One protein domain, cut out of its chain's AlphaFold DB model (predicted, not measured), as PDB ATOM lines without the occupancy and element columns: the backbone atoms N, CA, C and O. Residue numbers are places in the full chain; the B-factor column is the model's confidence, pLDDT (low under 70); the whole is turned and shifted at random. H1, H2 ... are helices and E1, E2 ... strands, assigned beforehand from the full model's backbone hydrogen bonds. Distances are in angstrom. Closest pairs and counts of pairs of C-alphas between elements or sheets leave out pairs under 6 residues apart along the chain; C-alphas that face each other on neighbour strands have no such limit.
ATOM      1  N   VAL A  72     230.412 299.491 271.043       91.69
ATOM      2  CA  VAL A  72     230.691 299.929 272.413       91.69
ATOM      3  C   VAL A  72     229.391 300.035 273.195       91.69
ATOM      4  O   VAL A  72     228.414 300.616 272.732       91.69
ATOM      5  N   HIS A  73     229.366 299.425 274.375       94.31
ATOM      6  CA  HIS A  73     228.161 299.267 275.179       94.31
ATOM      7  C   HIS A  73     228.423 299.592 276.655       94.31
ATOM      8  O   HIS A  73     229.462 299.208 277.181       94.31
ATOM      9  N   ILE A  74     227.464 300.212 277.344       92.81
ATOM     10  CA  ILE A  74     227.551 300.565 278.770       92.81
ATOM     11  C   ILE A  74     226.554 299.780 279.629       92.81
ATOM     12  O   ILE A  74     225.397 299.577 279.249       92.81
ATOM     13  N   GLY A  75     227.001 299.381 280.821       89.44
ATOM     14  CA  GLY A  75     226.163 298.910 281.925       89.44
ATOM     15  C   GLY A  75     226.962 298.128 282.972       89.44
ATOM     16  O   GLY A  75     228.087 297.721 282.708       89.44
ATOM     17  N   ASN A  76     226.380 297.857 284.143       89.19
ATOM     18  CA  ASN A  76     227.007 296.981 285.144       89.19
ATOM     19  C   ASN A  76     227.263 295.560 284.590       89.19
ATOM     20  O   ASN A  76     226.332 294.768 284.417       89.19
ATOM     21  N   ILE A  77     228.532 295.249 284.321       87.31
ATOM     22  CA  ILE A  77     229.036 293.979 283.774       87.31
ATOM     23  C   ILE A  77     229.860 293.248 284.842       87.31
ATOM     24  O   ILE A  77     229.758 292.026 284.986       87.31
ATOM     25  N   HIS A  78     230.625 293.989 285.646       83.94
ATOM     26  CA  HIS A  78     231.299 293.489 286.832       83.94
ATOM     27  C   HIS A  78     230.318 293.387 288.011       83.94
ATOM     28  O   HIS A  78     229.795 294.362 288.552       83.94
ATOM     29  N   THR A  79     230.037 292.155 288.437       71.00
ATOM     30  CA  THR A  79     229.026 291.894 289.465       71.00
ATOM     31  C   THR A  79     229.581 292.085 290.883       71.00
ATOM     32  O   THR A  79     229.980 291.109 291.525       71.00
ATOM     33  N   GLY A  80     229.552 293.309 291.417       67.75
ATOM     34  CA  GLY A  80     229.852 293.525 292.841       67.75
ATOM     35  C   GLY A  80     229.809 294.961 293.367       67.75
ATOM     36  O   GLY A  80     229.513 295.150 294.546       67.75
ATOM     37  N   ASP A  81     230.068 295.945 292.513       73.12
ATOM     38  CA  ASP A  81     230.258 297.365 292.860       73.12
ATOM     39  C   ASP A  81     229.016 298.248 292.620       73.12
ATOM     40  O   ASP A  81     228.855 299.267 293.287       73.12
ATOM     41  N   MET A  82     228.104 297.822 291.735       80.06
ATOM     42  CA  MET A  82     226.979 298.618 291.212       80.06
ATOM     43  C   MET A  82     227.411 299.830 290.370       80.06
ATOM     44  O   MET A  82     226.675 300.816 290.298       80.06
ATOM     45  N   LEU A  83     228.585 299.758 289.743       82.12
ATOM     46  CA  LEU A  83     229.082 300.763 288.805       82.12
ATOM     47  C   LEU A  83     228.727 300.396 287.355       82.12
ATOM     48  O   LEU A  83     228.303 299.270 287.085       82.12
ATOM     49  N   ASP A  84     228.863 301.347 286.430       86.25
ATOM     50  CA  ASP A  84     228.588 301.125 285.007       86.25
ATOM     51  C   ASP A  84     229.908 300.967 284.242       86.25
ATOM     52  O   ASP A  84     230.725 301.886 284.163       86.25
ATOM     53  N   ASP A  85     230.113 299.777 283.680       88.12
ATOM     54  CA  ASP A  85     231.308 299.410 282.925       88.12
ATOM     55  C   ASP A  85     231.098 299.655 281.425       88.12
ATOM     56  O   ASP A  85     229.961 299.752 280.953       88.12
ATOM     57  N   ILE A  86     232.190 299.705 280.656       89.38
ATOM     58  CA  ILE A  86     232.137 299.862 279.195       89.38
ATOM     59  C   ILE A  86     232.688 298.599 278.528       89.38
ATOM     60  O   ILE A  86     233.853 298.254 278.703       89.38
ATOM     61  N   LEU A  87     231.864 297.918 277.740       91.56
ATOM     62  CA  LEU A  87     232.215 296.739 276.954       91.56
ATOM     63  C   LEU A  87     232.469 297.129 275.496       91.56
ATOM     64  O   LEU A  87     231.569 297.623 274.815       91.56
ATOM     65  N   VAL A  88     233.676 296.844 275.016       88.88
ATOM     66  CA  VAL A  88     234.114 297.032 273.630       88.88
ATOM     67  C   VAL A  88     234.169 295.666 272.950       88.88
ATOM     68  O   VAL A  88     234.762 294.738 273.501       88.88
ATOM     69  N   ARG A  89     233.542 295.523 271.774       86.38
ATOM     70  CA  ARG A  89     233.458 294.242 271.049       86.38
ATOM     71  C   ARG A  89     233.708 294.349 269.558       86.38
ATOM     72  O   ARG A  89     233.182 295.262 268.925       86.38
ATOM     73  N   ASN A  90     234.388 293.356 268.993       78.06
ATOM     74  CA  ASN A  90     234.443 293.127 267.550       78.06
ATOM     75  C   ASN A  90     233.244 292.240 267.135       78.06
ATOM     76  O   ASN A  90     233.224 291.057 267.470       78.06
ATOM     77  N   PRO A  91     232.241 292.745 266.390       65.12
ATOM     78  CA  PRO A  91     231.084 291.947 265.970       65.12
ATOM     79  C   PRO A  91     231.377 290.994 264.794       65.12
ATOM     80  O   PRO A  91     230.460 290.336 264.298       65.12
ATOM     81  N   THR A  92     232.624 290.933 264.320       59.53
ATOM     82  CA  THR A  92     233.072 290.129 263.175       59.53
ATOM     83  C   THR A  92     234.115 289.096 263.600       59.53
ATOM     84  O   THR A  92     235.317 289.358 263.580       59.53
ATOM     85  N   GLU A  93     233.638 287.891 263.930       50.12
ATOM     86  CA  GLU A  93     234.456 286.732 264.341       50.12
ATOM     87  C   GLU A  93     235.465 286.271 263.259       50.12
ATOM     88  O   GLU A  93     236.448 285.613 263.585       50.12
ATOM     89  N   ASP A  94     235.250 286.641 261.988       47.97
ATOM     90  CA  ASP A  94     236.049 286.223 260.821       47.97
ATOM     91  C   ASP A  94     237.100 287.266 260.348       47.97
ATOM     92  O   ASP A  94     237.633 287.139 259.244       47.97
ATOM     93  N   ILE A  95     237.387 288.329 261.119       44.84
ATOM     94  CA  ILE A  95     238.374 289.366 260.740       44.84
ATOM     95  C   ILE A  95     239.573 289.350 261.694       44.84
ATOM     96  O   ILE A  95     239.448 289.690 262.869       44.84
ATOM     97  N   LEU A  96     240.745 289.018 261.147       44.31
ATOM     98  CA  LEU A  96     242.053 289.145 261.792       44.31
ATOM     99  C   LEU A  96     242.981 290.051 260.953       44.31
ATOM    100  O   LEU A  96     242.859 290.041 259.726       44.31
ATOM    101  N   PRO A  97     243.921 290.780 261.589       50.09
ATOM    102  CA  PRO A  97     244.108 290.881 263.037       50.09
ATOM    103  C   PRO A  97     243.004 291.717 263.709       50.09
ATOM    104  O   PRO A  97     242.481 292.660 263.125       50.09
ATOM    105  N   ALA A  98     242.658 291.383 264.953       57.69
ATOM    106  CA  ALA A  98     241.730 292.167 265.763       57.69
ATOM    107  C   ALA A  98     242.033 291.995 267.259       57.69
ATOM    108  O   ALA A  98     242.380 290.905 267.713       57.69
ATOM    109  N   ILE A  99     241.876 293.075 268.020       67.38
ATOM    110  CA  ILE A  99     241.878 293.081 269.483       67.38
ATOM    111  C   ILE A  99     240.612 292.354 269.964       67.38
ATOM    112  O   ILE A  99     239.512 292.608 269.475       67.38
ATOM    113  N   SER A 100     240.767 291.425 270.907       72.31
ATOM    114  CA  SER A 100     239.649 290.652 271.468       72.31
ATOM    115  C   SER A 100     238.715 291.517 272.325       72.31
ATOM    116  O   SER A 100     239.150 292.518 272.892       72.31
ATOM    117  N   ASP A 101     237.446 291.114 272.449       83.75
ATOM    118  CA  ASP A 101     236.440 291.787 273.285       83.75
ATOM    119  C   ASP A 101     236.955 292.053 274.716       83.75
ATOM    120  O   ASP A 101     237.443 291.146 275.398       83.75
ATOM    121  N   PHE A 102     236.798 293.285 275.209       83.31
ATOM    122  CA  PHE A 102     237.271 293.687 276.539       83.31
ATOM    123  C   PHE A 102     236.295 294.607 277.276       83.31
ATOM    124  O   PHE A 102     235.474 295.307 276.683       83.31
ATOM    125  N   VAL A 103     236.415 294.623 278.603       85.00
ATOM    126  CA  VAL A 103     235.639 295.466 279.515       85.00
ATOM    127  C   VAL A 103     236.564 296.475 280.189       85.00
ATOM    128  O   VAL A 103     237.580 296.117 280.783       85.00
ATOM    129  N   LEU A 104     236.190 297.748 280.124       83.19
ATOM    130  CA  LEU A 104     236.678 298.826 280.975       83.19
ATOM    131  C   LEU A 104     235.850 298.804 282.267       83.19
ATOM    132  O   LEU A 104     234.735 299.325 282.295       83.19
ATOM    133  N   VAL A 105     236.384 298.177 283.315       82.69
ATOM    134  CA  VAL A 105     235.708 297.993 284.611       82.69
ATOM    135  C   VAL A 105     235.864 299.240 285.472       82.69
ATOM    136  O   VAL A 105     236.998 299.621 285.794       82.69
ATOM    137  N   GLN A 106     234.761 299.883 285.857       79.69
ATOM    138  CA  GLN A 106     234.809 301.160 286.575       79.69
ATOM    139  C   GLN A 106     235.344 300.987 288.008       79.69
ATOM    140  O   GLN A 106     235.042 300.024 288.702       79.69
ATOM    141  N   GLN A 107     236.165 301.935 288.462       75.94
ATOM    142  CA  GLN A 107     236.791 301.924 289.788       75.94
ATOM    143  C   GLN A 107     236.173 302.994 290.703       75.94
ATOM    144  O   GLN A 107     235.992 304.134 290.269       75.94
ATOM    145  N   GLU A 108     235.931 302.665 291.982       66.94
ATOM    146  CA  GLU A 108     235.303 303.565 292.977       66.94
ATOM    147  C   GLU A 108     236.008 304.931 293.122       66.94
ATOM    148  O   GLU A 108     235.358 305.938 293.398       66.94
ATOM    149  N   GLU A 109     237.333 304.987 292.932       56.53
ATOM    150  CA  GLU A 109     238.130 306.221 293.048       56.53
ATOM    151  C   GLU A 109     238.132 307.095 291.772       56.53
ATOM    152  O   GLU A 109     238.716 308.178 291.774       56.53
ATOM    153  N   GLY A 110     237.463 306.661 290.695       53.03
ATOM    154  CA  GLY A 110     237.370 307.387 289.424       53.03
ATOM    155  C   GLY A 110     238.410 306.945 288.390       53.03
ATOM    156  O   GLY A 110     239.422 307.606 288.166       53.03
ATOM    157  N   GLY A 111     238.131 305.840 287.702       60.84
ATOM    158  CA  GLY A 111     238.954 305.304 286.615       60.84
ATOM    159  C   GLY A 111     238.331 304.049 286.006       60.84
ATOM    160  O   GLY A 111     237.253 303.643 286.433       60.84
ATOM    161  N   PHE A 112     239.019 303.427 285.045       69.25
ATOM    162  CA  PHE A 112     238.650 302.113 284.515       69.25
ATOM    163  C   PHE A 112     239.875 301.197 284.463       69.25
ATOM    164  O   PHE A 112     240.959 301.649 284.090       69.25
ATOM    165  N   GLU A 113     239.701 299.916 284.765       74.44
ATOM    166  CA  GLU A 113     240.703 298.868 284.552       74.44
ATOM    167  C   GLU A 113     240.308 298.026 283.328       74.44
ATOM    168  O   GLU A 113     239.143 297.665 283.194       74.44
ATOM    169  N   ILE A 114     241.247 297.719 282.426       74.06
ATOM    170  CA  ILE A 114     240.954 296.887 281.245       74.06
ATOM    171  C   ILE A 114     241.015 295.406 281.646       74.06
ATOM    172  O   ILE A 114     241.996 294.954 282.242       74.06
ATOM    173  N   ARG A 115     239.965 294.656 281.309       77.69
ATOM    174  CA  ARG A 115     239.780 293.228 281.600       77.69
ATOM    175  C   ARG A 115     239.244 292.490 280.371       77.69
ATOM    176  O   ARG A 115     238.590 293.096 279.530       77.69
ATOM    177  N   ASP A 116     239.517 291.194 280.264       80.19
ATOM    178  CA  ASP A 116     239.032 290.348 279.165       80.19
ATOM    179  C   ASP A 116     237.511 290.166 279.292       80.19
ATOM    180  O   ASP A 116     237.020 289.886 280.386       80.19
ATOM    181  N   ALA A 117     236.737 290.337 278.215       83.38
ATOM    182  CA  ALA A 117     235.282 290.188 278.296       83.38
ATOM    183  C   ALA A 117     234.844 288.742 278.603       83.38
ATOM    184  O   ALA A 117     233.763 288.536 279.160       83.38
ATOM    185  N   GLY A 118     235.687 287.749 278.304       81.69
ATOM    186  CA  GLY A 118     235.480 286.338 278.623       81.69
ATOM    187  C   GLY A 118     235.496 286.012 280.122       81.69
ATOM    188  O   GLY A 118     234.944 284.981 280.514       81.69
ATOM    189  N   ASP A 119     236.041 286.893 280.971       83.12
ATOM    190  CA  ASP A 119     235.955 286.767 282.434       83.12
ATOM    191  C   ASP A 119     234.543 287.102 282.982       83.12
ATOM    192  O   ASP A 119     234.250 286.821 284.150       83.12
ATOM    193  N   TYR A 120     233.637 287.665 282.164       84.25
ATOM    194  CA  TYR A 120     232.355 288.237 282.605       84.25
ATOM    195  C   TYR A 120     231.119 287.579 281.974       84.25
ATOM    196  O   TYR A 120     231.076 287.211 280.802       84.25
ATOM    197  N   MET A 121     230.030 287.506 282.748       86.88
ATOM    198  CA  MET A 121     228.709 287.144 282.221       86.88
ATOM    199  C   MET A 121     228.009 288.383 281.652       86.88
ATOM    200  O   MET A 121     227.217 289.023 282.342       86.88
ATOM    201  N   ILE A 122     228.302 288.707 280.391       88.00
ATOM    202  CA  ILE A 122     227.781 289.897 279.703       88.00
ATOM    203  C   ILE A 122     226.234 289.978 279.762       88.00
ATOM    204  O   ILE A 122     225.554 289.076 279.256       88.00
ATOM    205  N   PRO A 123     225.646 291.053 280.332       86.31
ATOM    206  CA  PRO A 123     224.199 291.261 280.356       86.31
ATOM    207  C   PRO A 123     223.593 291.463 278.962       86.31
ATOM    208  O   PRO A 123     224.200 292.047 278.068       86.31
ATOM    209  N   SER A 124     222.326 291.080 278.789       83.69
ATOM    210  CA  SER A 124     221.580 291.286 277.535       83.69
ATOM    211  C   SER A 124     220.854 292.641 277.454       83.69
ATOM    212  O   SER A 124     219.922 292.783 276.664       83.69
ATOM    213  N   ASN A 125     221.182 293.593 278.331       85.50
ATOM    214  CA  ASN A 125     220.448 294.854 278.522       85.50
ATOM    215  C   ASN A 125     221.373 296.079 278.646       85.50
ATOM    216  O   ASN A 125     221.058 297.010 279.386       85.50
ATOM    217  N   LEU A 126     222.517 296.044 277.964       92.31
ATOM    218  CA  LEU A 126     223.449 297.168 277.898       92.31
ATOM    219  C   LEU A 126     222.916 298.279 276.977       92.31
ATOM    220  O   LEU A 126     222.148 298.008 276.050       92.31
ATOM    221  N   THR A 127     223.347 299.511 277.226       94.12
ATOM    222  CA  THR A 127     223.095 300.679 276.369       94.12
ATOM    223  C   THR A 127     224.156 300.732 275.274       94.12
ATOM    224  O   THR A 127     225.336 300.672 275.594       94.12
ATOM    225  N   ASP A 128     223.765 300.841 274.008       93.00
ATOM    226  CA  ASP A 128     224.695 301.069 272.891       93.00
ATOM    227  C   ASP A 128     225.154 302.538 272.885       93.00
ATOM    228  O   ASP A 128     224.316 303.437 272.991       93.00
ATOM    229  N   ILE A 129     226.467 302.757 272.791       92.50
ATOM    230  CA  ILE A 129     227.125 304.071 272.692       92.50
ATOM    231  C   ILE A 129     228.170 304.096 271.562       92.50
ATOM    232  O   ILE A 129     229.139 304.849 271.608       92.50
ATOM    233  N   SER A 130     228.010 303.244 270.545       88.56
ATOM    234  CA  SER A 130     228.991 303.106 269.457       88.56
ATOM    235  C   SER A 130     229.167 304.385 268.617       88.56
ATOM    236  O   SER A 130     230.211 304.550 267.998       88.56
ATOM    237  N   ASP A 131     228.191 305.303 268.629       87.56
ATOM    238  CA  ASP A 131     228.286 306.630 267.990       87.56
ATOM    239  C   ASP A 131     229.299 307.571 268.690       87.56
ATOM    240  O   ASP A 131     229.765 308.526 268.071       87.56
ATOM    241  N   ASP A 132     229.657 307.310 269.956       79.38
ATOM    242  CA  ASP A 132     230.617 308.107 270.741       79.38
ATOM    243  C   ASP A 132     232.074 307.595 270.614       79.38
ATOM    244  O   ASP A 132     232.990 308.112 271.271       79.38
ATOM    245  N   ALA A 133     232.293 306.569 269.778       78.69
ATOM    246  CA  ALA A 133     233.568 305.886 269.573       78.69
ATOM    247  C   ALA A 133     234.211 306.221 268.212       78.69
ATOM    248  O   ALA A 133     233.557 306.181 267.172       78.69
ATOM    249  N   GLU A 134     235.520 306.484 268.204       77.19
ATOM    250  CA  GLU A 134     236.310 306.740 266.991       77.19
ATOM    251  C   GLU A 134     237.530 305.807 266.921       77.19
ATOM    252  O   GLU A 134     238.182 305.537 267.932       77.19
ATOM    253  N   PHE A 135     237.845 305.315 265.716       72.81
ATOM    254  CA  PHE A 135     238.921 304.351 265.471       72.81
ATOM    255  C   PHE A 135     239.967 304.926 264.510       72.81
ATOM    256  O   PHE A 135     239.771 304.952 263.289       72.81
ATOM    257  N   VAL A 136     241.085 305.396 265.059       57.97
ATOM    258  CA  VAL A 136     242.068 306.249 264.372       57.97
ATOM    259  C   VAL A 136     243.478 305.982 264.905       57.97
ATOM    260  O   VAL A 136     243.644 305.695 266.082       57.97
ATOM    261  N   ASP A 137     244.494 306.052 264.048       58.12
ATOM    262  CA  ASP A 137     245.903 306.027 264.472       58.12
ATOM    263  C   ASP A 137     246.256 307.386 265.105       58.12
ATOM    264  O   ASP A 137     246.321 308.402 264.408       58.12
ATOM    265  N   LEU A 138     246.427 307.427 266.432       50.75
ATOM    266  CA  LEU A 138     246.762 308.653 267.172       50.75
ATOM    267  C   LEU A 138     248.270 308.850 267.334       50.75
ATOM    268  O   LEU A 138     248.714 309.950 267.680       50.75
ATOM    269  N   ASN A 139     249.050 307.777 267.188       47.78
ATOM    270  CA  ASN A 139     250.441 307.720 267.631       47.78
ATOM    271  C   ASN A 139     251.446 307.726 266.455       47.78
ATOM    272  O   ASN A 139     252.583 308.184 266.616       47.78
ATOM    273  N   GLY A 140     250.995 307.336 265.260       44.12
ATOM    274  CA  GLY A 140     251.738 307.304 264.006       44.12
ATOM    275  C   GLY A 140     252.462 305.986 263.715       44.12
ATOM    276  O   GLY A 140     253.413 306.005 262.926       44.12
ATOM    277  N   ASP A 141     252.080 304.872 264.350       50.59
ATOM    278  CA  ASP A 141     252.664 303.539 264.121       50.59
ATOM    279  C   ASP A 141     251.937 302.704 263.046       50.59
ATOM    280  O   ASP A 141     252.454 301.661 262.635       50.59
ATOM    281  N   GLY A 142     250.797 303.179 262.530       53.12
ATOM    282  CA  GLY A 142     249.977 302.497 261.525       53.12
ATOM    283  C   GLY A 142     248.895 301.570 262.093       53.12
ATOM    284  O   GLY A 142     248.167 300.949 261.314       53.12
ATOM    285  N   VAL A 143     248.769 301.473 263.417       61.44
ATOM    286  CA  VAL A 143     247.728 300.723 264.132       61.44
ATOM    287  C   VAL A 143     246.583 301.680 264.474       61.44
ATOM    288  O   VAL A 143     246.807 302.783 264.963       61.44
ATOM    289  N   LYS A 144     245.324 301.282 264.244       66.50
ATOM    290  CA  LYS A 144     244.183 302.068 264.749       66.50
ATOM    291  C   LYS A 144     244.051 301.893 266.261       66.50
ATOM    292  O   LYS A 144     243.912 300.760 266.728       66.50
ATOM    293  N   ASP A 145     244.010 303.012 266.975       68.69
ATOM    294  CA  ASP A 145     243.629 303.135 268.382       68.69
ATOM    295  C   ASP A 145     242.102 303.303 268.519       68.69
ATOM    296  O   ASP A 145     241.401 303.548 267.534       68.69
ATOM    297  N   LEU A 146     241.585 303.195 269.746       72.62
ATOM    298  CA  LEU A 146     240.202 303.532 270.100       72.62
ATOM    299  C   LEU A 146     240.160 304.816 270.939       72.62
ATOM    300  O   LEU A 146     240.831 304.916 271.970       72.62
ATOM    301  N   VAL A 147     239.280 305.742 270.558       67.31
ATOM    302  CA  VAL A 147     238.848 306.894 271.360       67.31
ATOM    303  C   VAL A 147     237.383 306.703 271.759       67.31
ATOM    304  O   VAL A 147     236.553 306.388 270.915       67.31
ATOM    305  N   LEU A 148     237.053 306.913 273.034       64.19
ATOM    306  CA  LEU A 148     235.686 306.917 273.568       64.19
ATOM    307  C   LEU A 148     235.383 308.284 274.164       64.19
ATOM    308  O   LEU A 148     235.857 308.563 275.265       64.19
ATOM    309  N   THR A 149     234.626 309.113 273.450       63.91
ATOM    310  CA  THR A 149     234.286 310.488 273.851       63.91
ATOM    311  C   THR A 149     232.963 310.562 274.622       63.91
ATOM    312  O   THR A 149     232.250 309.569 274.740       63.91
ATOM    313  N   GLY A 150     232.636 311.728 275.193       63.28
ATOM    314  CA  GLY A 150     231.321 311.997 275.789       63.28
ATOM    315  C   GLY A 150     230.953 311.146 277.013       63.28
ATOM    316  O   GLY A 150     229.811 311.195 277.470       63.28
ATOM    317  N   LEU A 151     231.890 310.388 277.596       68.25
ATOM    318  CA  LEU A 151     231.584 309.365 278.605       68.25
ATOM    319  C   LEU A 151     230.956 309.949 279.877       68.25
ATOM    320  O   LEU A 151     230.225 309.244 280.569       68.25
ATOM    321  N   ALA A 152     231.190 311.231 280.161       67.56
ATOM    322  CA  ALA A 152     230.597 311.951 281.284       67.56
ATOM    323  C   ALA A 152     229.059 312.080 281.216       67.56
ATOM    324  O   ALA A 152     228.425 312.196 282.270       67.56
ATOM    325  N   ASP A 153     228.464 312.057 280.014       78.94
ATOM    326  CA  ASP A 153     227.006 312.126 279.820       78.94
ATOM    327  C   ASP A 153     226.320 310.766 280.068       78.94
ATOM    328  O   ASP A 153     225.141 310.727 280.434       78.94
ATOM    329  N   HIS A 154     227.067 309.660 279.949       79.50
ATOM    330  CA  HIS A 154     226.592 308.297 280.224       79.50
ATOM    331  C   HIS A 154     226.931 307.827 281.645       79.50
ATOM    332  O   HIS A 154     226.076 307.286 282.345       79.50
ATOM    333  N   ILE A 155     228.172 308.054 282.089       73.81
ATOM    334  CA  ILE A 155     228.721 307.609 283.376       73.81
ATOM    335  C   ILE A 155     229.175 308.846 284.159       73.81
ATOM    336  O   ILE A 155     230.163 309.503 283.832       73.81
ATOM    337  N   THR A 156     228.462 309.167 285.242       67.88
ATOM    338  CA  THR A 156     228.691 310.407 286.005       67.88
ATOM    339  C   THR A 156     230.114 310.480 286.567       67.88
ATOM    340  O   THR A 156     230.466 309.755 287.496       67.88
ATOM    341  N   GLY A 157     230.915 311.413 286.046       58.91
ATOM    342  CA  GLY A 157     232.301 311.628 286.475       58.91
ATOM    343  C   GLY A 157     233.338 310.737 285.783       58.91
ATOM    344  O   GLY A 157     234.508 310.782 286.163       58.91
ATOM    345  N   ALA A 158     232.954 309.959 284.767       60.38
ATOM    346  CA  ALA A 158     233.920 309.368 283.851       60.38
ATOM    347  C   ALA A 158     234.549 310.460 282.970       60.38
ATOM    348  O   ALA A 158     233.842 311.247 282.348       60.38
ATOM    349  N   ASN A 159     235.882 310.483 282.895       52.56
ATOM    350  CA  ASN A 159     236.578 311.116 281.770       52.56
ATOM    351  C   ASN A 159     236.559 310.154 280.576       52.56
ATOM    352  O   ASN A 159     236.631 308.933 280.792       52.56
ATOM    353  N   ASP A 160     236.593 310.704 279.366       59.03
ATOM    354  CA  ASP A 160     236.737 309.979 278.097       59.03
ATOM    355  C   ASP A 160     237.988 309.080 278.101       59.03
ATOM    356  O   ASP A 160     238.873 309.219 278.958       59.03
ATOM    357  N   ARG A 161     238.069 308.115 277.180       61.00
ATOM    358  CA  ARG A 161     239.176 307.141 277.134       61.00
ATOM    359  C   ARG A 161     239.895 307.141 275.796       61.00
ATOM    360  O   ARG A 161     239.276 307.255 274.749       61.00
ATOM    361  N   VAL A 162     241.201 306.902 275.867       60.84
ATOM    362  CA  VAL A 162     242.012 306.414 274.749       60.84
ATOM    363  C   VAL A 162     242.527 305.030 275.132       60.84
ATOM    364  O   VAL A 162     243.032 304.840 276.244       60.84
ATOM    365  N   VAL A 163     242.382 304.070 274.222       66.44
ATOM    366  CA  VAL A 163     242.923 302.714 274.331       66.44
ATOM    367  C   VAL A 163     243.785 302.483 273.096       66.44
ATOM    368  O   VAL A 163     243.262 302.348 271.992       66.44
ATOM    369  N   TYR A 164     245.103 302.477 273.283       64.00
ATOM    370  CA  TYR A 164     246.040 302.271 272.181       64.00
ATOM    371  C   TYR A 164     245.959 300.842 271.641       64.00
ATOM    372  O   TYR A 164     245.804 299.893 272.413       64.00
TER     373      TYR A 164
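AT A GLANCE: This is residues 72 to 164 of the 645 residues of an uncharacterized protein of Gammaproteobacteria bacterium (UniProt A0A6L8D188). With little regular structure, this is a twisted sheet, E1-E2-E3-E4, with a smaller sheet, E5-E6-E7, off to one side amid much loop; residues 92 to 97 stick out. The 93 printed residues have seven named strands and short H1, between E6 and E7; only 36 are in named elements, mostly strand. Both sheets are antiparallel; the whole is compact, radius of gyration of the C-alphas 13.2 A, spans 37 by 27 by 21 A.

HOW THE PARTS SIT: E1, residues 72 to 75, E2, 85 to 89, E3, 102 to 107, and E4, 111 to 116, form a meander, each strand the antiparallel neighbour of the one before. Within hydrogen-bond range are N 73 and O 87, 2.9 A, N 88 and O 102, 2.9 A, and N 105 and O 113, 2.8 A. In E5, 133 to 136, E6, 145 to 148, and E7, 161 to 163, so are N 134 and O 147, 2.9 A, and N 148 and O 161, 2.8 A. The closest C-alphas of E1 and E5, Val 72 and Ala 133, are 7.2 A apart. H1, 151 to 154, too short for an O i to N i+4 pair, is not on either sheet, only just for E1-E2-E3-E4, with 4 pairs of C-alphas within 10 A.

IN THESE COORDINATES: C-alpha 72 begins E1 at (230.691, 299.929, 272.413); C-alpha 163 ends E7 at (242.923, 302.714, 274.331). E4 measures 16.7 A from first to last C-alpha.

THE WHOLE: The farthest C-alphas, Gly 80 and Gly 140, are 38.7 A apart. The printed part has no cut; links E2 to E3 and E4 to E5 are long. Forty residues have pLDDT under 70, among them 136 to 145.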